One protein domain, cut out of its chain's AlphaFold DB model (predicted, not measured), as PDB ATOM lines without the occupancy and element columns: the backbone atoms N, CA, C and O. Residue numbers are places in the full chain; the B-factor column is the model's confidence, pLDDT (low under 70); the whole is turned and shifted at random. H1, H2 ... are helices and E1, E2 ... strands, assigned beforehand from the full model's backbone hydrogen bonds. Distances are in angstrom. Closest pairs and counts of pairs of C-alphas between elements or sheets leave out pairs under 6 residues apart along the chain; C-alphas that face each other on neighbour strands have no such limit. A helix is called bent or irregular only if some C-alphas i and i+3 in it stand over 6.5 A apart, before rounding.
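What this domain is: This is residues 14 to 153 of the 157 residues of an uncharacterized protein of Bdellovibrio bacteriovorus str. Tiberius (UniProt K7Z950). A strongly twisted wall of six antiparallel strands makes the body, with a small helical hairpin, H3 and H4, at its E1 and E2 end and two short helices, H1 and H2, by E4 and E6. The link from E6 to H3 and the unnamed last stretch, residues 137 to 153, both run between the hairpin and the E4 and E6 part of the sheet, and a short parallel pairing of residues 100 to 101 with 151 to 152 ties them together. The printed part has 140 residues, with named elements in the order E1 E2 E3 E4 H1 H2 E5 E6 H3 H4 and sheet order E1 E2 E3 E4 E6 E5. The class is mixed, helices and strands, though under half of the residues are in named elements. The whole is compact, with a radius of gyration of the C-alphas of 16.1 A and spans of 44 by 38 by 25 A.

Where its parts are: In the sheet, E1 is residues 14 to 18, beginning at C-alpha 14 (-22.147, 38.983, 12.907); E2 is 21 to 26, E3 34 to 40, 19.1 A long, and E4 45 to 52, 23.0 A. E5 is 84 to 89 and E6 92 to 98, 20.1 A. H1 is 63 to 67, H2 75 to 78, H3 110 to 118, 12.7 A, and H4 126 to 136, 15.4 A, ending at C-alpha 136 (-24.978, 42.622, 22.591). H2 is neither bent nor irregular, but only just: C-alphas 75 and 78 are 6.1 A apart.

How they stand to each other: E1 to E4 form a meander, each strand the antiparallel neighbour of the one before: N 16 and O 23 are 2.8 A apart, N 24 and O 36 2.9 A, N 37 and O 49 2.8 A. E4 and E6 are antiparallel at 128 degrees, with N 46 and O 97 3.0 A apart. E5 and E6 form a hairpin, with N 86 and O 94 2.9 A apart. E6 is staggered, pairing with E5 over 92 to 96 and with E4 over 96 to 98. E4, H1 H2, E5 is a split strand-helix-strand unit, its two strands running the same way with E6 between them; its crossover is right-handed. H1 stands at the sheet's level, 1.1 A in height; its closest C-alphas to E4 are Tyr 65 and Ala 49, 4.7 A. H2 only grazes the sheet with residues 75 to 77, and H4 with 128 to 135. H3 and H4 touch, closest at the C-alphas of Leu 117 and Ile 132, 6.2 A, opposite ways at a steep tilt of 43 degrees. Each O i to N i+4 pair is within hydrogen-bond range in H1 and H4, and 4 of 5 in H3; H2 is too short for one.

The domain as a whole: The C-alphas of Gly 91 and Ile 119 are farthest apart, 45.7 A. The printed part has no cut. The link from E6 to H3 is long, with 11 residues. Mean pLDDT of the printed part is 93.6; residue 153 alone is under 70.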
ATOM      1  N   VAL A  14     -22.653  39.410  11.611       94.38
ATOM      2  CA  VAL A  14     -22.147  38.983  12.907       94.38
ATOM      3  C   VAL A  14     -22.091  37.469  12.933       94.38
ATOM      4  O   VAL A  14     -23.038  36.802  12.518       94.38
ATOM      5  N   PHE A  15     -20.992  36.929  13.447       94.38
ATOM      6  CA  PHE A  15     -20.882  35.518  13.769       94.38
ATOM      7  C   PHE A  15     -20.895  35.330  15.280       94.38
ATOM      8  O   PHE A  15     -20.120  35.962  15.992       94.38
ATOM      9  N   ILE A  16     -21.762  34.442  15.754       94.00
ATOM     10  CA  ILE A  16     -21.864  34.057  17.159       94.00
ATOM     11  C   ILE A  16     -21.348  32.625  17.263       94.00
ATOM     12  O   ILE A  16     -21.842  31.723  16.579       94.00
ATOM     13  N   LEU A  17     -20.321  32.429  18.084       93.00
ATOM     14  CA  LEU A  17     -19.607  31.165  18.205       93.00
ATOM     15  C   LEU A  17     -19.992  30.499  19.526       93.00
ATOM     16  O   LEU A  17     -19.797  31.072  20.594       93.00
ATOM     17  N   ASN A  18     -20.521  29.279  19.448       91.00
ATOM     18  CA  ASN A  18     -20.807  28.437  20.604       91.00
ATOM     19  C   ASN A  18     -20.254  27.029  20.352       91.00
ATOM     20  O   ASN A  18     -20.904  26.189  19.725       91.00
ATOM     21  N   GLU A  19     -19.023  26.790  20.806       92.12
ATOM     22  CA  GLU A  19     -18.274  25.557  20.551       92.12
ATOM     23  C   GLU A  19     -18.209  25.212  19.047       92.12
ATOM     24  O   GLU A  19     -17.557  25.900  18.264       92.12
ATOM     25  N   LYS A  20     -18.878  24.130  18.629       94.75
ATOM     26  CA  LYS A  20     -18.959  23.686  17.230       94.75
ATOM     27  C   LYS A  20     -20.101  24.342  16.459       94.75
ATOM     28  O   LYS A  20     -20.156  24.187  15.241       94.75
ATOM     29  N   LEU A  21     -21.022  25.029  17.127       95.44
ATOM     30  CA  LEU A  21     -22.129  25.722  16.485       95.44
ATOM     31  C   LEU A  21     -21.732  27.167  16.187       95.44
ATOM     32  O   LEU A  21     -21.529  27.978  17.085       95.44
ATOM     33  N   TYR A  22     -21.673  27.484  14.902       95.38
ATOM     34  CA  TYR A  22     -21.493  28.838  14.407       95.38
ATOM     35  C   TYR A  22     -22.844  29.328  13.925       95.38
ATOM     36  O   TYR A  22     -23.507  28.650  13.138       95.38
ATOM     37  N   MET A  23     -23.236  30.501  14.386       95.75
ATOM     38  CA  MET A  23     -24.462  31.160  13.970       95.75
ATOM     39  C   MET A  23     -24.093  32.463  13.284       95.75
ATOM     40  O   MET A  23     -23.085  33.079  13.637       95.75
ATOM     41  N   SER A  24     -24.891  32.893  12.316       95.31
ATOM     42  CA  SER A  24     -24.746  34.228  11.757       95.31
ATOM     43  C   SER A  24     -26.071  34.930  11.580       95.31
ATOM     44  O   SER A  24     -27.094  34.311  11.291       95.31
ATOM     45  N   VAL A  25     -26.000  36.242  11.752       95.75
ATOM     46  CA  VAL A  25     -27.116  37.162  11.604       95.75
ATOM     47  C   VAL A  25     -26.612  38.447  10.954       95.75
ATOM     48  O   VAL A  25     -25.454  38.842  11.125       95.75
ATOM     49  N   VAL A  26     -27.490  39.108  10.213       95.50
ATOM     50  CA  VAL A  26     -27.297  40.477   9.726       95.50
ATOM     51  C   VAL A  26     -28.414  41.346  10.287       95.50
ATOM     52  O   VAL A  26     -29.552  40.904  10.401       95.50
ATOM     53  N   SER A  27     -28.105  42.588  10.647       94.88
ATOM     54  CA  SER A  27     -29.100  43.509  11.211       94.88
ATOM     55  C   SER A  27     -29.922  44.242  10.144       94.88
ATOM     56  O   SER A  27     -30.914  44.888  10.465       94.88
ATOM     57  N   GLU A  28     -29.524  44.158   8.873       93.69
ATOM     58  CA  GLU A  28     -30.201  44.786   7.739       93.69
ATOM     59  C   GLU A  28     -30.070  43.945   6.468       93.69
ATOM     60  O   GLU A  28     -29.234  43.046   6.361       93.69
ATOM     61  N   GLY A  29     -30.876  44.291   5.464       90.88
ATOM     62  CA  GLY A  29     -30.841  43.657   4.153       90.88
ATOM     63  C   GLY A  29     -31.618  42.344   4.101       90.88
ATOM     64  O   GLY A  29     -32.382  42.002   4.999       90.88
ATOM     65  N   ARG A  30     -31.444  41.609   2.999       86.81
ATOM     66  CA  ARG A  30     -32.268  40.431   2.671       86.81
ATOM     67  C   ARG A  30     -32.119  39.265   3.650       86.81
ATOM     68  O   ARG A  30     -33.023  38.450   3.736       86.81
ATOM     69  N   GLY A  31     -30.990  39.178   4.354       90.00
ATOM     70  CA  GLY A  31     -30.725  38.109   5.319       90.00
ATOM     71  C   GLY A  31     -31.247  38.387   6.730       90.00
ATOM     72  O   GLY A  31     -31.098  37.530   7.589       90.00
ATOM     73  N   ARG A  32     -31.824  39.568   6.997       93.69
ATOM     74  CA  ARG A  32     -32.147  40.010   8.369       93.69
ATOM     75  C   ARG A  32     -33.189  39.145   9.077       93.69
ATOM     76  O   ARG A  32     -33.195  39.068  10.297       93.69
ATOM     77  N   ASP A  33     -34.040  38.489   8.296       94.88
ATOM     78  CA  ASP A  33     -35.108  37.625   8.793       94.88
ATOM     79  C   ASP A  33     -34.625  36.174   8.972       94.88
ATOM     80  O   ASP A  33     -35.427  35.285   9.236       94.88
ATOM     81  N   TYR A  34     -33.320  35.911   8.841       95.00
ATOM     82  CA  TYR A  34     -32.754  34.569   8.900       95.00
ATOM     83  C   TYR A  34     -31.598  34.474   9.898       95.00
ATOM     84  O   TYR A  34     -30.673  35.289   9.905       95.00
ATOM     85  N   LEU A  35     -31.621  33.411  10.697       95.69
ATOM     86  CA  LEU A  35     -30.483  32.927  11.468       95.69
ATOM     87  C   LEU A  35     -29.868  31.745  10.723       95.69
ATOM     88  O   LEU A  35     -30.419  30.639  10.724       95.69
ATOM     89  N   GLU A  36     -28.715  31.969  10.104       95.44
ATOM     90  CA  GLU A  36     -27.953  30.889   9.485       95.44
ATOM     91  C   GLU A  36     -27.170  30.119  10.556       95.44
ATOM     92  O   GLU A  36     -26.550  30.690  11.457       95.44
ATOM     93  N   LEU A  37     -27.192  28.794  10.444       96.06
ATOM     94  CA  LEU A  37     -26.576  27.854  11.367       96.06
ATOM     95  C   LEU A  37     -25.544  27.005  10.632       96.06
ATOM     96  O   LEU A  37     -25.758  26.505   9.524       96.06
ATOM     97  N   SER A  38     -24.419  26.785  11.296       95.69
ATOM     98  CA  SER A  38     -23.319  25.998  10.774       95.69
ATOM     99  C   SER A  38     -22.694  25.169  11.887       95.69
ATOM    100  O   SER A  38     -21.886  25.670  12.666       95.69
ATOM    101  N   TYR A  39     -23.037  23.883  11.944       96.44
ATOM    102  CA  TYR A  39     -22.464  22.961  12.925       96.44
ATOM    103  C   TYR A  39     -21.205  22.296  12.369       96.44
ATOM    104  O   TYR A  39     -21.259  21.560  11.383       96.44
ATOM    105  N   GLN A  40     -20.064  22.563  12.991       96.00
ATOM    106  CA  GLN A  40     -18.762  22.077  12.564       96.00
ATOM    107  C   GLN A  40     -18.588  20.587  12.889       96.00
ATOM    108  O   GLN A  40     -18.580  20.167  14.046       96.00
ATOM    109  N   THR A  41     -18.409  19.778  11.851       96.00
ATOM    110  CA  THR A  41     -18.221  18.320  11.950       96.00
ATOM    111  C   THR A  41     -16.748  17.929  11.910       96.00
ATOM    112  O   THR A  41     -16.345  16.975  12.574       96.00
ATOM    113  N   THR A  42     -15.931  18.695  11.183       94.69
ATOM    114  CA  THR A  42     -14.469  18.554  11.124       94.69
ATOM    115  C   THR A  42     -13.797  19.925  11.160       94.69
ATOM    116  O   THR A  42     -14.460  20.957  11.108       94.69
ATOM    117  N   ALA A  43     -12.465  19.972  11.178       92.62
ATOM    118  CA  ALA A  43     -11.714  21.228  11.118       92.62
ATOM    119  C   ALA A  43     -12.032  22.103   9.881       92.62
ATOM    120  O   ALA A  43     -11.777  23.307   9.920       92.62
ATOM    121  N   THR A  44     -12.592  21.519   8.813       94.62
ATOM    122  CA  THR A  44     -12.804  22.177   7.512       94.62
ATOM    123  C   THR A  44     -14.211  22.008   6.936       94.62
ATOM    124  O   THR A  44     -14.483  22.530   5.854       94.62
ATOM    125  N   THR A  45     -15.125  21.316   7.623       96.12
ATOM    126  CA  THR A  45     -16.490  21.061   7.135       96.12
ATOM    127  C   THR A  45     -17.547  21.344   8.191       96.12
ATOM    128  O   THR A  45     -17.292  21.299   9.397       96.12
ATOM    129  N   SER A  46     -18.750  21.652   7.720       96.88
ATOM    130  CA  SER A  46     -19.886  21.970   8.582       96.88
ATOM    131  C   SER A  46     -21.216  21.652   7.915       96.88
ATOM    132  O   SER A  46     -21.338  21.785   6.696       96.88
ATOM    133  N   VAL A  47     -22.208  21.296   8.726       97.31
ATOM    134  CA  VAL A  47     -23.598  21.092   8.309       97.31
ATOM    135  C   VAL A  47     -24.334  22.420   8.320       97.31
ATOM    136  O   VAL A  47     -24.226  23.161   9.299       97.31
ATOM    137  N   LYS A  48     -25.080  22.699   7.251       95.25
ATOM    138  CA  LYS A  48     -25.817  23.954   7.072       95.25
ATOM    139  C   LYS A  48     -27.291  23.802   7.414       95.25
ATOM    140  O   LYS A  48     -27.907  22.777   7.118       95.25
ATOM    141  N   ALA A  49     -27.826  24.834   8.043       96.38
ATOM    142  CA  ALA A  49     -29.230  24.976   8.379       96.38
ATOM    143  C   ALA A  49     -29.569  26.469   8.488       96.38
ATOM    144  O   ALA A  49     -28.675  27.300   8.620       96.38
ATOM    145  N   GLU A  50     -30.849  26.808   8.445       96.00
ATOM    146  CA  GLU A  50     -31.308  28.193   8.526       96.00
ATOM    147  C   GLU A  50     -32.678  28.258   9.200       96.00
ATOM    148  O   GLU A  50     -33.554  27.438   8.928       96.00
ATOM    149  N   ILE A  51     -32.861  29.225  10.095       95.94
ATOM    150  CA  ILE A  51     -34.140  29.488  10.757       95.94
ATOM    151  C   ILE A  51     -34.649  30.850  10.304       95.94
ATOM    152  O   ILE A  51     -33.974  31.855  10.489       95.94
ATOM    153  N   GLU A  52     -35.855  30.867   9.751       95.06
ATOM    154  CA  GLU A  52     -36.574  32.081   9.370       95.06
ATOM    155  C   GLU A  52     -37.357  32.649  10.566       95.06
ATOM    156  O   GLU A  52     -37.976  31.908  11.338       95.06
ATOM    157  N   PHE A  53     -37.341  33.972  10.696       94.00
ATOM    158  CA  PHE A  53     -38.084  34.766  11.663       94.00
ATOM    159  C   PHE A  53     -39.199  35.573  10.970       94.00
ATOM    160  O   PHE A  53     -39.084  35.897   9.792       94.00
ATOM    161  N   PRO A  54     -40.266  35.949  11.699       93.31
ATOM    162  CA  PRO A  54     -40.540  35.602  13.091       93.31
ATOM    163  C   PRO A  54     -40.998  34.146  13.254       93.31
ATOM    164  O   PRO A  54     -41.711  33.586  12.421       93.31
ATOM    165  N   ILE A  55     -40.639  33.537  14.383       93.50
ATOM    166  CA  ILE A  55     -41.100  32.191  14.736       93.50
ATOM    167  C   ILE A  55     -42.495  32.302  15.365       93.50
ATOM    168  O   ILE A  55     -42.636  32.612  16.545       93.50
ATOM    169  N   MET A  56     -43.534  32.039  14.570       94.00
ATOM    170  CA  MET A  56     -44.939  32.137  15.006       94.00
ATOM    171  C   MET A  56     -45.488  30.845  15.629       94.00
ATOM    172  O   MET A  56     -46.561  30.839  16.227       94.00
ATOM    173  N   GLN A  57     -44.769  29.735  15.469       93.31
ATOM    174  CA  GLN A  57     -45.176  28.405  15.909       93.31
ATOM    175  C   GLN A  57     -43.955  27.566  16.286       93.31
ATOM    176  O   GLN A  57     -42.825  27.906  15.940       93.31
ATOM    177  N   SER A  58     -44.180  26.436  16.954       94.62
ATOM    178  CA  SER A  58     -43.103  25.482  17.231       94.62
ATOM    179  C   SER A  58     -42.437  25.018  15.930       94.62
ATOM    180  O   SER A  58     -43.117  24.634  14.976       94.62
ATOM    181  N   ILE A  59     -41.105  25.039  15.902       94.88
ATOM    182  CA  ILE A  59     -40.302  24.547  14.779       94.88
ATOM    183  C   ILE A  59     -39.937  23.076  14.996       94.88
ATOM    184  O   ILE A  59     -39.511  22.682  16.082       94.88
ATOM    185  N   SER A  60     -40.116  22.248  13.967       95.88
ATOM    186  CA  SER A  60     -39.647  20.859  13.985       95.88
ATOM    187  C   SER A  60     -38.120  20.799  13.888       95.88
ATOM    188  O   SER A  60     -37.477  21.753  13.441       95.88
ATOM    189  N   LYS A  61     -37.519  19.654  14.236       95.50
ATOM    190  CA  LYS A  61     -36.060  19.476  14.114       95.50
ATOM    191  C   LYS A  61     -35.599  19.483  12.656       95.50
ATOM    192  O   LYS A  61     -34.468  19.857  12.373       95.50
ATOM    193  N   SER A  62     -36.471  19.077  11.736       96.62
ATOM    194  CA  SER A  62     -36.242  19.118  10.286       96.62
ATOM    195  C   SER A  62     -36.301  20.520   9.677       96.62
ATOM    196  O   SER A  62     -35.656  20.751   8.650       96.62
ATOM    197  N   LYS A  63     -37.059  21.454  10.275       96.00
ATOM    198  CA  LYS A  63     -37.337  22.771   9.681       96.00
ATOM    199  C   LYS A  63     -36.056  23.520   9.279       96.00
ATOM    200  O   LYS A  63     -36.007  23.941   8.120       96.00
ATOM    201  N   PRO A  64     -34.999  23.593  10.113       96.31
ATOM    202  CA  PRO A  64     -33.789  24.319   9.746       96.31
ATOM    203  C   PRO A  64     -33.049  23.747   8.526       96.31
ATOM    204  O   PRO A  64     -32.495  24.487   7.720       96.31
ATOM    205  N   TYR A  65     -33.068  22.425   8.352       96.81
ATOM    206  CA  TYR A  65     -32.432  21.757   7.210       96.81
ATOM    207  C   TYR A  65     -33.272  21.861   5.940       96.81
ATOM    208  O   TYR A  65     -32.736  21.932   4.840       96.81
ATOM    209  N   SER A  66     -34.599  21.891   6.085       94.62
ATOM    210  CA  SER A  66     -35.500  22.121   4.955       94.62
ATOM    211  C   SER A  66     -35.439  23.560   4.431       94.62
ATOM    212  O   SER A  66     -35.614  23.753   3.232       94.62
ATOM    213  N   GLY A  67     -35.150  24.544   5.296       91.81
ATOM    214  CA  GLY A  67     -35.085  25.967   4.931       91.81
ATOM    215  C   GLY A  67     -34.002  26.283   3.901       91.81
ATOM    216  O   GLY A  67     -34.234  27.054   2.980       91.81
ATOM    217  N   VAL A  68     -32.865  25.589   3.974       94.12
ATOM    218  CA  VAL A  68     -31.745  25.786   3.040       94.12
ATOM    219  C   VAL A  68     -31.895  25.009   1.727       94.12
ATOM    220  O   VAL A  68     -31.031  25.092   0.857       94.12
ATOM    221  N   ARG A  69     -32.950  24.205   1.546       95.25
ATOM    222  CA  ARG A  69     -33.074  23.312   0.381       95.25
ATOM    223  C   ARG A  69     -33.259  24.082  -0.919       95.25
ATOM    224  O   ARG A  69     -34.149  24.915  -1.045       95.25
ATOM    225  N   PHE A  70     -32.487  23.694  -1.931       93.44
ATOM    226  CA  PHE A  70     -32.634  24.210  -3.287       93.44
ATOM    227  C   PHE A  70     -32.360  23.104  -4.313       93.44
ATOM    228  O   PHE A  70     -31.242  22.597  -4.432       93.44
ATOM    229  N   GLY A  71     -33.400  22.687  -5.040       92.44
ATOM    230  CA  GLY A  71     -33.321  21.560  -5.972       92.44
ATOM    231  C   GLY A  71     -32.824  20.279  -5.289       92.44
ATOM    232  O   GLY A  71     -33.417  19.802  -4.320       92.44
ATOM    233  N   ASN A  72     -31.713  19.724  -5.779       92.88
ATOM    234  CA  ASN A  72     -31.105  18.517  -5.213       92.88
ATOM    235  C   ASN A  72     -30.112  18.796  -4.070       92.88
ATOM    236  O   ASN A  72     -29.762  17.860  -3.359       92.88
ATOM    237  N   GLY A  73     -29.735  20.055  -3.821       94.19
ATOM    238  CA  GLY A  73     -28.762  20.459  -2.799       94.19
ATOM    239  C   GLY A  73     -29.294  21.549  -1.867       94.19
ATOM    240  O   GLY A  73     -30.469  21.523  -1.468       94.19
ATOM    241  N   THR A  74     -28.439  22.505  -1.519       94.50
ATOM    242  CA  THR A  74     -28.828  23.701  -0.759       94.50
ATOM    243  C   THR A  74     -28.532  24.996  -1.510       94.50
ATOM    244  O   THR A  74     -27.709  25.033  -2.421       94.50
ATOM    245  N   ASN A  75     -29.177  26.090  -1.109       91.69
ATOM    246  CA  ASN A  75     -28.792  27.434  -1.550       91.69
ATOM    247  C   ASN A  75     -27.355  27.795  -1.109       91.69
ATOM    248  O   ASN A  75     -26.685  28.586  -1.778       91.69
ATOM    249  N   CYS A  76     -26.842  27.166  -0.044       90.38
ATOM    250  CA  CYS A  76     -25.487  27.376   0.456       90.38
ATOM    251  C   CYS A  76     -24.415  26.898  -0.531       90.38
ATOM    252  O   CYS A  76     -23.300  27.421  -0.493       90.38
ATOM    253  N   SER A  77     -24.725  25.953  -1.430       90.56
ATOM    254  CA  SER A  77     -23.768  25.413  -2.409       90.56
ATOM    255  C   SER A  77     -23.272  26.457  -3.419       90.56
ATOM    256  O   SER A  77     -22.259  26.250  -4.085       90.56
ATOM    257  N   SER A  78     -23.984  27.582  -3.544       87.69
ATOM    258  CA  SER A  78     -23.584  28.724  -4.375       87.69
ATOM    259  C   SER A  78     -22.308  29.406  -3.867       87.69
ATOM    260  O   SER A  78     -21.501  29.883  -4.662       87.69
ATOM    261  N   CYS A  79     -22.093  29.402  -2.549       87.25
ATOM    262  CA  CYS A  79     -20.910  29.974  -1.909       87.25
ATOM    263  C   CYS A  79     -19.984  28.895  -1.336       87.25
ATOM    264  O   CYS A  79     -18.773  29.090  -1.277       87.25
ATOM    265  N   HIS A  80     -20.541  27.761  -0.907       90.19
ATOM    266  CA  HIS A  80     -19.831  26.679  -0.241       90.19
ATOM    267  C   HIS A  80     -19.570  25.492  -1.168       90.19
ATOM    268  O   HIS A  80     -20.489  24.874  -1.696       90.19
ATOM    269  N   ARG A  81     -18.292  25.136  -1.338       91.50
ATOM    270  CA  ARG A  81     -17.879  24.011  -2.188       91.50
ATOM    271  C   ARG A  81     -17.982  22.667  -1.463       91.50
ATOM    272  O   ARG A  81     -18.102  22.606  -0.238       91.50
ATOM    273  N   ALA A  82     -17.869  21.598  -2.256       94.06
ATOM    274  CA  ALA A  82     -17.871  20.204  -1.809       94.06
ATOM    275  C   ALA A  82     -19.105  19.834  -0.971       94.06
ATOM    276  O   ALA A  82     -18.996  19.132   0.034       94.06
ATOM    277  N   GLU A  83     -20.272  20.332  -1.383       96.31
ATOM    278  CA  GLU A  83     -21.530  19.955  -0.758       96.31
ATOM    279  C   GLU A  83     -21.816  18.461  -0.960       96.31
ATOM    280  O   GLU A  83     -21.710  17.934  -2.070       96.31
ATOM    281  N   LYS A  84     -22.204  17.784   0.120       96.88
ATOM    282  CA  LYS A  84     -22.672  16.397   0.098       96.88
ATOM    283  C   LYS A  84     -23.777  16.194   1.128       96.88
ATOM    284  O   LYS A  84     -23.743  16.763   2.219       96.88
ATOM    285  N   GLN A  85     -24.733  15.333   0.803       97.38
ATOM    286  CA  GLN A  85     -25.708  14.870   1.783       97.38
ATOM    287  C   GLN A  85     -25.029  13.900   2.757       97.38
ATOM    288  O   GLN A  85     -24.353  12.965   2.328       97.38
ATOM    289  N   ILE A  86     -25.217  14.107   4.059       97.50
ATOM    290  CA  ILE A  86     -24.591  13.283   5.110       97.50
ATOM    291  C   ILE A  86     -25.595  12.510   5.973       97.50
ATOM    292  O   ILE A  86     -25.197  11.731   6.832       97.50
ATOM    293  N   GLY A  87     -26.895  12.723   5.770       96.75
ATOM    294  CA  GLY A  87     -27.940  12.053   6.535       96.75
ATOM    295  C   GLY A  87     -29.299  12.714   6.362       96.75
ATOM    296  O   GLY A  87     -29.488  13.542   5.466       96.75
ATOM    297  N   THR A  88     -30.242  12.346   7.227       97.31
ATOM    298  CA  THR A  88     -31.578  12.945   7.304       97.31
ATOM    299  C   THR A  88     -31.998  13.160   8.760       97.31
ATOM    300  O   THR A  88     -31.581  12.421   9.652       97.31
ATOM    301  N   ILE A  89     -32.843  14.164   9.000       96.38
ATOM    302  CA  ILE A  89     -33.550  14.392  10.269       96.38
ATOM    303  C   ILE A  89     -35.032  14.529   9.946       96.38
ATOM    304  O   ILE A  89     -35.408  15.396   9.166       96.38
ATOM    305  N   GLU A  90     -35.865  13.650  10.514       96.31
ATOM    306  CA  GLU A  90     -37.316  13.599  10.243       96.31
ATOM    307  C   GLU A  90     -37.630  13.604   8.728       96.31
ATOM    308  O   GLU A  90     -38.560  14.253   8.261       96.31
ATOM    309  N   GLY A  91     -36.800  12.915   7.937       94.25
ATOM    310  CA  GLY A  91     -36.920  12.847   6.477       94.25
ATOM    311  C   GLY A  91     -36.313  14.027   5.706       94.25
ATOM    312  O   GLY A  91     -36.107  13.902   4.501       94.25
ATOM    313  N   ALA A  92     -35.952  15.136   6.360       95.94
ATOM    314  CA  ALA A  92     -35.261  16.249   5.711       95.94
ATOM    315  C   ALA A  92     -33.760  15.938   5.542       95.94
ATOM    316  O   ALA A  92     -33.105  15.590   6.528       95.94
ATOM    317  N   PRO A  93     -33.188  16.044   4.329       96.81
ATOM    318  CA  PRO A  93     -31.770  15.783   4.100       96.81
ATOM    319  C   PRO A  93     -30.875  16.860   4.719       96.81
ATOM    320  O   PRO A  93     -31.158  18.052   4.624       96.81
ATOM    321  N   MET A  94     -29.771  16.422   5.323       97.38
ATOM    322  CA  MET A  94     -28.728  17.287   5.873       97.38
ATOM    323  C   MET A  94     -27.543  17.358   4.919       97.38
ATOM    324  O   MET A  94     -27.041  16.318   4.480       97.38
ATOM    325  N   PHE A  95     -27.056  18.570   4.668       97.44
ATOM    326  CA  PHE A  95     -25.934  18.815   3.773       97.44
ATOM    327  C   PHE A  95     -24.738  19.373   4.533       97.44
ATOM    328  O   PHE A  95     -24.855  20.318   5.314       97.44
ATOM    329  N   GLU A  96     -23.585  18.766   4.285       97.31
ATOM    330  CA  GLU A  96     -22.282  19.227   4.741       97.31
ATOM    331  C   GLU A  96     -21.536  19.857   3.568       97.31
ATOM    332  O   GLU A  96     -21.562  19.325   2.460       97.31
ATOM    333  N   SER A  97     -20.834  20.955   3.822       96.00
ATOM    334  CA  SER A  97     -19.955  21.614   2.853       96.00
ATOM    335  C   SER A  97     -18.741  22.228   3.556       96.00
ATOM    336  O   SER A  97     -18.620  22.178   4.790       96.00
ATOM    337  N   TRP A  98     -17.803  22.783   2.784       95.31
ATOM    338  CA  TRP A  98     -16.613  23.429   3.340       95.31
ATOM    339  C   TRP A  98     -16.955  24.595   4.274       95.31
ATOM    340  O   TRP A  98     -17.792  25.444   3.977       95.31
ATOM    341  N   ALA A  99     -16.253  24.667   5.400       93.75
ATOM    342  CA  ALA A  99     -16.298  25.774   6.337       93.75
ATOM    343  C   ALA A  99     -15.311  26.869   5.907       93.75
ATOM    344  O   ALA A  99     -14.110  26.620   5.795       93.75
ATOM    345  N   TYR A 100     -15.826  28.083   5.697       91.06
ATOM    346  CA  TYR A 100     -15.017  29.260   5.379       91.06
ATOM    347  C   TYR A 100     -14.945  30.237   6.548       91.06
ATOM    348  O   TYR A 100     -15.978  30.513   7.161       91.06
ATOM    349  N   GLN A 101     -13.779  30.823   6.790       89.88
ATOM    350  CA  GLN A 101     -13.645  32.021   7.619       89.88
ATOM    351  C   GLN A 101     -13.940  33.291   6.791       89.88
ATOM    352  O   GLN A 101     -13.773  33.262   5.565       89.88
ATOM    353  N   PRO A 102     -14.431  34.377   7.418       85.81
ATOM    354  CA  PRO A 102     -14.601  35.667   6.753       85.81
ATOM    355  C   PRO A 102     -13.253  36.287   6.354       85.81
ATOM    356  O   PRO A 102     -12.203  35.917   6.881       85.81
ATOM    357  N   ASP A 103     -13.300  37.229   5.414       84.88
ATOM    358  CA  ASP A 103     -12.125  37.987   4.991       84.88
ATOM    359  C   ASP A 103     -11.681  38.954   6.096       84.88
ATOM    360  O   ASP A 103     -12.490  39.717   6.631       84.88
ATOM    361  N   LYS A 104     -10.381  38.933   6.409       84.75
ATOM    362  CA  LYS A 104      -9.772  39.761   7.451       84.75
ATOM    363  C   LYS A 104      -9.839  41.249   7.130       84.75
ATOM    364  O   LYS A 104      -9.918  42.049   8.056       84.75
ATOM    365  N   GLU A 105      -9.841  41.610   5.849       85.69
ATOM    366  CA  GLU A 105      -9.910  43.009   5.408       85.69
ATOM    367  C   GLU A 105     -11.297  43.632   5.632       85.69
ATOM    368  O   GLU A 105     -11.437  44.850   5.661       85.69
ATOM    369  N   THR A 106     -12.320  42.796   5.842       86.62
ATOM    370  CA  THR A 106     -13.715  43.223   6.047       86.62
ATOM    371  C   THR A 106     -14.185  43.092   7.494       86.62
ATOM    372  O   THR A 106     -15.371  43.256   7.783       86.62
ATOM    373  N   LEU A 107     -13.271  42.772   8.417       90.75
ATOM    374  CA  LEU A 107     -13.610  42.634   9.826       90.75
ATOM    375  C   LEU A 107     -13.980  43.992  10.421       90.75
ATOM    376  O   LEU A 107     -13.233  44.962  10.321       90.75
ATOM    377  N   VAL A 108     -15.133  44.021  11.080       92.69
ATOM    378  CA  VAL A 108     -15.565  45.134  11.923       92.69
ATOM    379  C   VAL A 108     -15.158  44.812  13.351       92.69
ATOM    380  O   VAL A 108     -15.417  43.708  13.835       92.69
ATOM    381  N   ASP A 109     -14.495  45.752  14.018       93.06
ATOM    382  CA  ASP A 109     -14.065  45.550  15.393       93.06
ATOM    383  C   ASP A 109     -15.253  45.596  16.371       93.06
ATOM    384  O   ASP A 109     -16.298  46.199  16.106       93.06
ATOM    385  N   LEU A 110     -15.092  44.942  17.524       94.19
ATOM    386  CA  LEU A 110     -16.162  44.853  18.514       94.19
ATOM    387  C   LEU A 110     -16.571  46.234  19.046       94.19
ATOM    388  O   LEU A 110     -17.760  46.481  19.205       94.19
ATOM    389  N   GLN A 111     -15.623  47.150  19.265       95.38
ATOM    390  CA  GLN A 111     -15.922  48.493  19.769       95.38
ATOM    391  C   GLN A 111     -16.753  49.292  18.755       95.38
ATOM    392  O   GLN A 111     -17.694  49.992  19.137       95.38
ATOM    393  N   GLN A 112     -16.442  49.172  17.464       95.44
ATOM    394  CA  GLN A 112     -17.227  49.766  16.390       95.44
ATOM    395  C   GLN A 112     -18.642  49.182  16.353       95.44
ATOM    396  O   GLN A 112     -19.605  49.943  16.262       95.44
ATOM    397  N   PHE A 113     -18.793  47.861  16.474       95.56
ATOM    398  CA  PHE A 113     -20.119  47.238  16.495       95.56
ATOM    399  C   PHE A 113     -20.928  47.606  17.754       95.56
ATOM    400  O   PHE A 113     -22.115  47.911  17.663       95.56
ATOM    401  N   GLU A 114     -20.292  47.695  18.923       96.19
ATOM    402  CA  GLU A 114     -20.912  48.226  20.145       96.19
ATOM    403  C   GLU A 114     -21.357  49.683  19.988       96.19
ATOM    404  O   GLU A 114     -22.389  50.093  20.528       96.19
ATOM    405  N   ASN A 115     -20.584  50.486  19.253       96.69
ATOM    406  CA  ASN A 115     -20.941  51.868  18.983       96.69
ATOM    407  C   ASN A 115     -22.217  51.973  18.136       96.69
ATOM    408  O   ASN A 115     -23.011  52.879  18.382       96.69
ATOM    409  N   GLU A 116     -22.471  51.027  17.223       96.50
ATOM    410  CA  GLU A 116     -23.716  50.989  16.441       96.50
ATOM    411  C   GLU A 116     -24.967  50.874  17.322       96.50
ATOM    412  O   GLU A 116     -25.985  51.483  16.992       96.50
ATOM    413  N   LEU A 117     -24.892  50.182  18.468       95.69
ATOM    414  CA  LEU A 117     -25.991  50.145  19.442       95.69
ATOM    415  C   LEU A 117     -26.170  51.488  20.165       95.69
ATOM    416  O   LEU A 117     -27.298  51.905  20.423       95.69
ATOM    417  N   LYS A 118     -25.073  52.183  20.484       96.06
ATOM    418  CA  LYS A 118     -25.109  53.472  21.202       96.06
ATOM    419  C   LYS A 118     -25.717  54.589  20.356       96.06
ATOM    420  O   LYS A 118     -26.418  55.443  20.891       96.06
ATOM    421  N   ILE A 119     -25.445  54.585  19.051       96.31
ATOM    422  CA  ILE A 119     -25.940  55.607  18.113       96.31
ATOM    423  C   ILE A 119     -27.270  55.226  17.446       96.31
ATOM    424  O   ILE A 119     -27.765  55.962  16.591       96.31
ATOM    425  N   CYS A 120     -27.826  54.069  17.802       96.06
ATOM    426  CA  CYS A 120     -28.974  53.480  17.134       96.06
ATOM    427  C   CYS A 120     -30.236  54.346  17.276       96.06
ATOM    428  O   CYS A 120     -30.586  54.787  18.374       96.06
ATOM    429  N   ASN A 121     -30.954  54.575  16.172       96.62
ATOM    430  CA  ASN A 121     -32.202  55.339  16.185       96.62
ATOM    431  C   ASN A 121     -33.423  54.410  16.118       96.62
ATOM    432  O   ASN A 121     -33.968  54.160  15.045       96.62
ATOM    433  N   PHE A 122     -33.913  53.967  17.276       96.62
ATOM    434  CA  PHE A 122     -35.059  53.049  17.373       96.62
ATOM    435  C   PHE A 122     -36.348  53.563  16.708       96.62
ATOM    436  O   PHE A 122     -37.197  52.763  16.332       96.62
ATOM    437  N   SER A 123     -36.509  54.877  16.522       97.31
ATOM    438  CA  SER A 123     -37.671  55.429  15.813       97.31
ATOM    439  C   SER A 123     -37.551  55.346  14.289       97.31
ATOM    440  O   SER A 123     -38.570  55.394  13.606       97.31
ATOM    441  N   LYS A 124     -36.332  55.253  13.743       97.06
ATOM    442  CA  LYS A 124     -36.078  55.191  12.290       97.06
ATOM    443  C   LYS A 124     -35.705  53.794  11.800       97.06
ATOM    444  O   LYS A 124     -36.033  53.447  10.674       97.06
ATOM    445  N   GLU A 125     -35.015  53.020  12.628       95.50
ATOM    446  CA  GLU A 125     -34.435  51.714  12.291       95.50
ATOM    447  C   GLU A 125     -34.710  50.678  13.404       95.50
ATOM    448  O   GLU A 125     -33.777  50.056  13.914       95.50
ATOM    449  N   PRO A 126     -35.984  50.486  13.816       95.94
ATOM    450  CA  PRO A 126     -36.329  49.666  14.980       95.94
ATOM    451  C   PRO A 126     -35.797  48.234  14.870       95.94
ATOM    452  O   PRO A 126     -35.151  47.753  15.791       95.94
ATOM    453  N   GLU A 127     -35.999  47.570  13.732       94.31
ATOM    454  CA  GLU A 127     -35.604  46.168  13.531       94.31
ATOM    455  C   GLU A 127     -34.081  45.979  13.600       94.31
ATOM    456  O   GLU A 127     -33.601  45.086  14.297       94.31
ATOM    457  N   ARG A 128     -33.310  46.867  12.951       95.62
ATOM    458  CA  ARG A 128     -31.840  46.839  13.005       95.62
ATOM    459  C   ARG A 128     -31.352  46.959  14.442       95.62
ATOM    460  O   ARG A 128     -30.525  46.164  14.888       95.62
ATOM    461  N   CYS A 129     -31.867  47.958  15.155       96.94
ATOM    462  CA  CYS A 129     -31.460  48.230  16.524       96.94
ATOM    463  C   CYS A 129     -31.846  47.101  17.478       96.94
ATOM    464  O   CYS A 129     -31.071  46.777  18.374       96.94
ATOM    465  N   GLU A 130     -32.996  46.459  17.262       96.19
ATOM    466  CA  GLU A 130     -33.417  45.296  18.041       96.19
ATOM    467  C   GLU A 130     -32.508  44.084  17.827       96.19
ATOM    468  O   GLU A 130     -32.115  43.446  18.803       96.19
ATOM    469  N   ILE A 131     -32.091  43.805  16.589       96.00
ATOM    470  CA  ILE A 131     -31.146  42.713  16.308       96.00
ATOM    471  C   ILE A 131     -29.791  42.986  16.972       96.00
ATOM    472  O   ILE A 131     -29.253  42.115  17.654       96.00
ATOM    473  N   ILE A 132     -29.245  44.199  16.833       96.50
ATOM    474  CA  ILE A 132     -27.960  44.560  17.460       96.50
ATOM    475  C   ILE A 132     -28.066  44.476  18.989       96.50
ATOM    476  O   ILE A 132     -27.178  43.930  19.646       96.50
ATOM    477  N   ARG A 133     -29.177  44.962  19.561       96.50
ATOM    478  CA  ARG A 133     -29.458  44.850  20.995       96.50
ATOM    479  C   ARG A 133     -29.542  43.394  21.443       96.50
ATOM    480  O   ARG A 133     -29.007  43.076  22.497       96.50
ATOM    481  N   ALA A 134     -30.171  42.517  20.664       94.88
ATOM    482  CA  ALA A 134     -30.248  41.092  20.971       94.88
ATOM    483  C   ALA A 134     -28.863  40.426  20.947       94.88
ATOM    484  O   ALA A 134     -28.572  39.587  21.789       94.88
ATOM    485  N   VAL A 135     -27.973  40.823  20.037       94.31
ATOM    486  CA  VAL A 135     -26.606  40.279  19.995       94.31
ATOM    487  C   VAL A 135     -25.771  40.739  21.197       94.31
ATOM    488  O   VAL A 135     -25.057  39.931  21.787       94.31
ATOM    489  N   LEU A 136     -25.849  42.020  21.570       95.50
ATOM    490  CA  LEU A 136     -24.978  42.622  22.591       95.50
ATOM    491  C   LEU A 136     -25.576  42.633  24.011       95.50
ATOM    492  O   LEU A 136     -24.876  42.920  24.976       95.50
ATOM    493  N   GLY A 137     -26.877  42.371  24.160       91.75
ATOM    494  CA  GLY A 137     -27.626  42.636  25.393       91.75
ATOM    495  C   GLY A 137     -27.681  41.498  26.416       91.75
ATOM    496  O   GLY A 137     -28.265  41.685  27.482       91.75
ATOM    497  N   HIS A 138     -27.110  40.325  26.121       89.12
ATOM    498  CA  HIS A 138     -27.271  39.112  26.942       89.12
ATOM    499  C   HIS A 138     -26.012  38.675  27.713       89.12
ATOM    500  O   HIS A 138     -25.953  37.547  28.202       89.12
ATOM    501  N   GLY A 139     -25.026  39.558  27.866       88.69
ATOM    502  CA  GLY A 139     -23.809  39.297  28.634       88.69
ATOM    503  C   GLY A 139     -22.596  40.011  28.051       88.69
ATOM    504  O   GLY A 139     -22.721  40.818  27.134       88.69
ATOM    505  N   GLU A 140     -21.417  39.709  28.591       90.75
ATOM    506  CA  GLU A 140     -20.158  40.174  28.011       90.75
ATOM    507  C   GLU A 140     -19.933  39.504  26.650       90.75
ATOM    508  O   GLU A 140     -19.974  38.277  26.534       90.75
ATOM    509  N   VAL A 141     -19.682  40.313  25.621       92.06
ATOM    510  CA  VAL A 141     -19.295  39.838  24.292       92.06
ATOM    511  C   VAL A 141     -17.786  39.968  24.159       92.06
ATOM    512  O   VAL A 141     -17.213  41.012  24.456       92.06
ATOM    513  N   GLN A 142     -17.140  38.903  23.695       93.06
ATOM    514  CA  GLN A 142     -15.701  38.876  23.458       93.06
ATOM    515  C   GLN A 142     -15.429  38.587  21.986       93.06
ATOM    516  O   GLN A 142     -16.031  37.689  21.396       93.06
ATOM    517  N   SER A 143     -14.504  39.343  21.398       92.50
ATOM    518  CA  SER A 143     -14.036  39.077  20.040       92.50
ATOM    519  C   SER A 143     -13.277  37.750  19.998       92.50
ATOM    520  O   SER A 143     -12.451  37.477  20.871       92.50
ATOM    521  N   GLN A 144     -13.549  36.930  18.984       90.44
ATOM    522  CA  GLN A 144     -12.870  35.655  18.771       90.44
ATOM    523  C   GLN A 144     -12.491  35.472  17.305       90.44
ATOM    524  O   GLN A 144     -13.252  35.809  16.397       90.44
ATOM    525  N   ASP A 145     -11.323  34.870  17.092       89.56
ATOM    526  CA  ASP A 145     -10.870  34.459  15.771       89.56
ATOM    527  C   ASP A 145     -11.531  33.146  15.341       89.56
ATOM    528  O   ASP A 145     -11.742  32.224  16.132       89.56
ATOM    529  N   PHE A 146     -11.758  33.011  14.036       89.44
ATOM    530  CA  PHE A 146     -12.082  31.717  13.448       89.44
ATOM    531  C   PHE A 146     -10.874  30.768  13.509       89.44
ATOM    532  O   PHE A 146      -9.726  31.210  13.372       89.44
ATOM    533  N   PRO A 147     -11.094  29.445  13.636       87.75
ATOM    534  CA  PRO A 147     -10.010  28.477  13.572       87.75
ATOM    535  C   PRO A 147      -9.194  28.619  12.285       87.75
ATOM    536  O   PRO A 147      -9.729  28.539  11.179       87.75
ATOM    537  N   LYS A 148      -7.868  28.739  12.425       87.31
ATOM    538  CA  LYS A 148      -6.928  28.891  11.296       87.31
ATOM    539  C   LYS A 148      -6.977  27.738  10.289       87.31
ATOM    540  O   LYS A 148      -6.505  27.892   9.170       87.31
ATOM    541  N   SER A 149      -7.515  26.587  10.692       87.12
ATOM    542  CA  SER A 149      -7.714  25.427   9.826       87.12
ATOM    543  C   SER A 149      -8.840  25.610   8.809       87.12
ATOM    544  O   SER A 149      -8.881  24.863   7.837       87.12
ATOM    545  N   MET A 150      -9.767  26.552   9.023       88.81
ATOM    546  CA  MET A 150     -10.863  26.802   8.087       88.81
ATOM    547  C   MET A 150     -10.351  27.436   6.797       88.81
ATOM    548  O   MET A 150      -9.426  28.249   6.798       88.81
ATOM    549  N   TYR A 151     -10.995  27.105   5.680       86.94
ATOM    550  CA  TYR A 151     -10.633  27.683   4.393       86.94
ATOM    551  C   TYR A 151     -10.917  29.189   4.364       86.94
ATOM    552  O   TYR A 151     -11.847  29.670   5.011       86.94
ATOM    553  N   PHE A 152     -10.163  29.938   3.565       80.69
ATOM    554  CA  PHE A 152     -10.542  31.297   3.183       80.69
ATOM    555  C   PHE A 152     -11.468  31.244   1.975       80.69
ATOM    556  O   PHE A 152     -11.247  30.459   1.047       80.69
ATOM    557  N   ASN A 153     -12.504  32.077   1.984       67.19
ATOM    558  CA  ASN A 153     -13.268  32.312   0.772       67.19
ATOM    559  C   ASN A 153     -12.577  33.421  -0.030       67.19
ATOM    560  O   ASN A 153     -12.695  34.588   0.313       67.19
TER     561      ASN A 153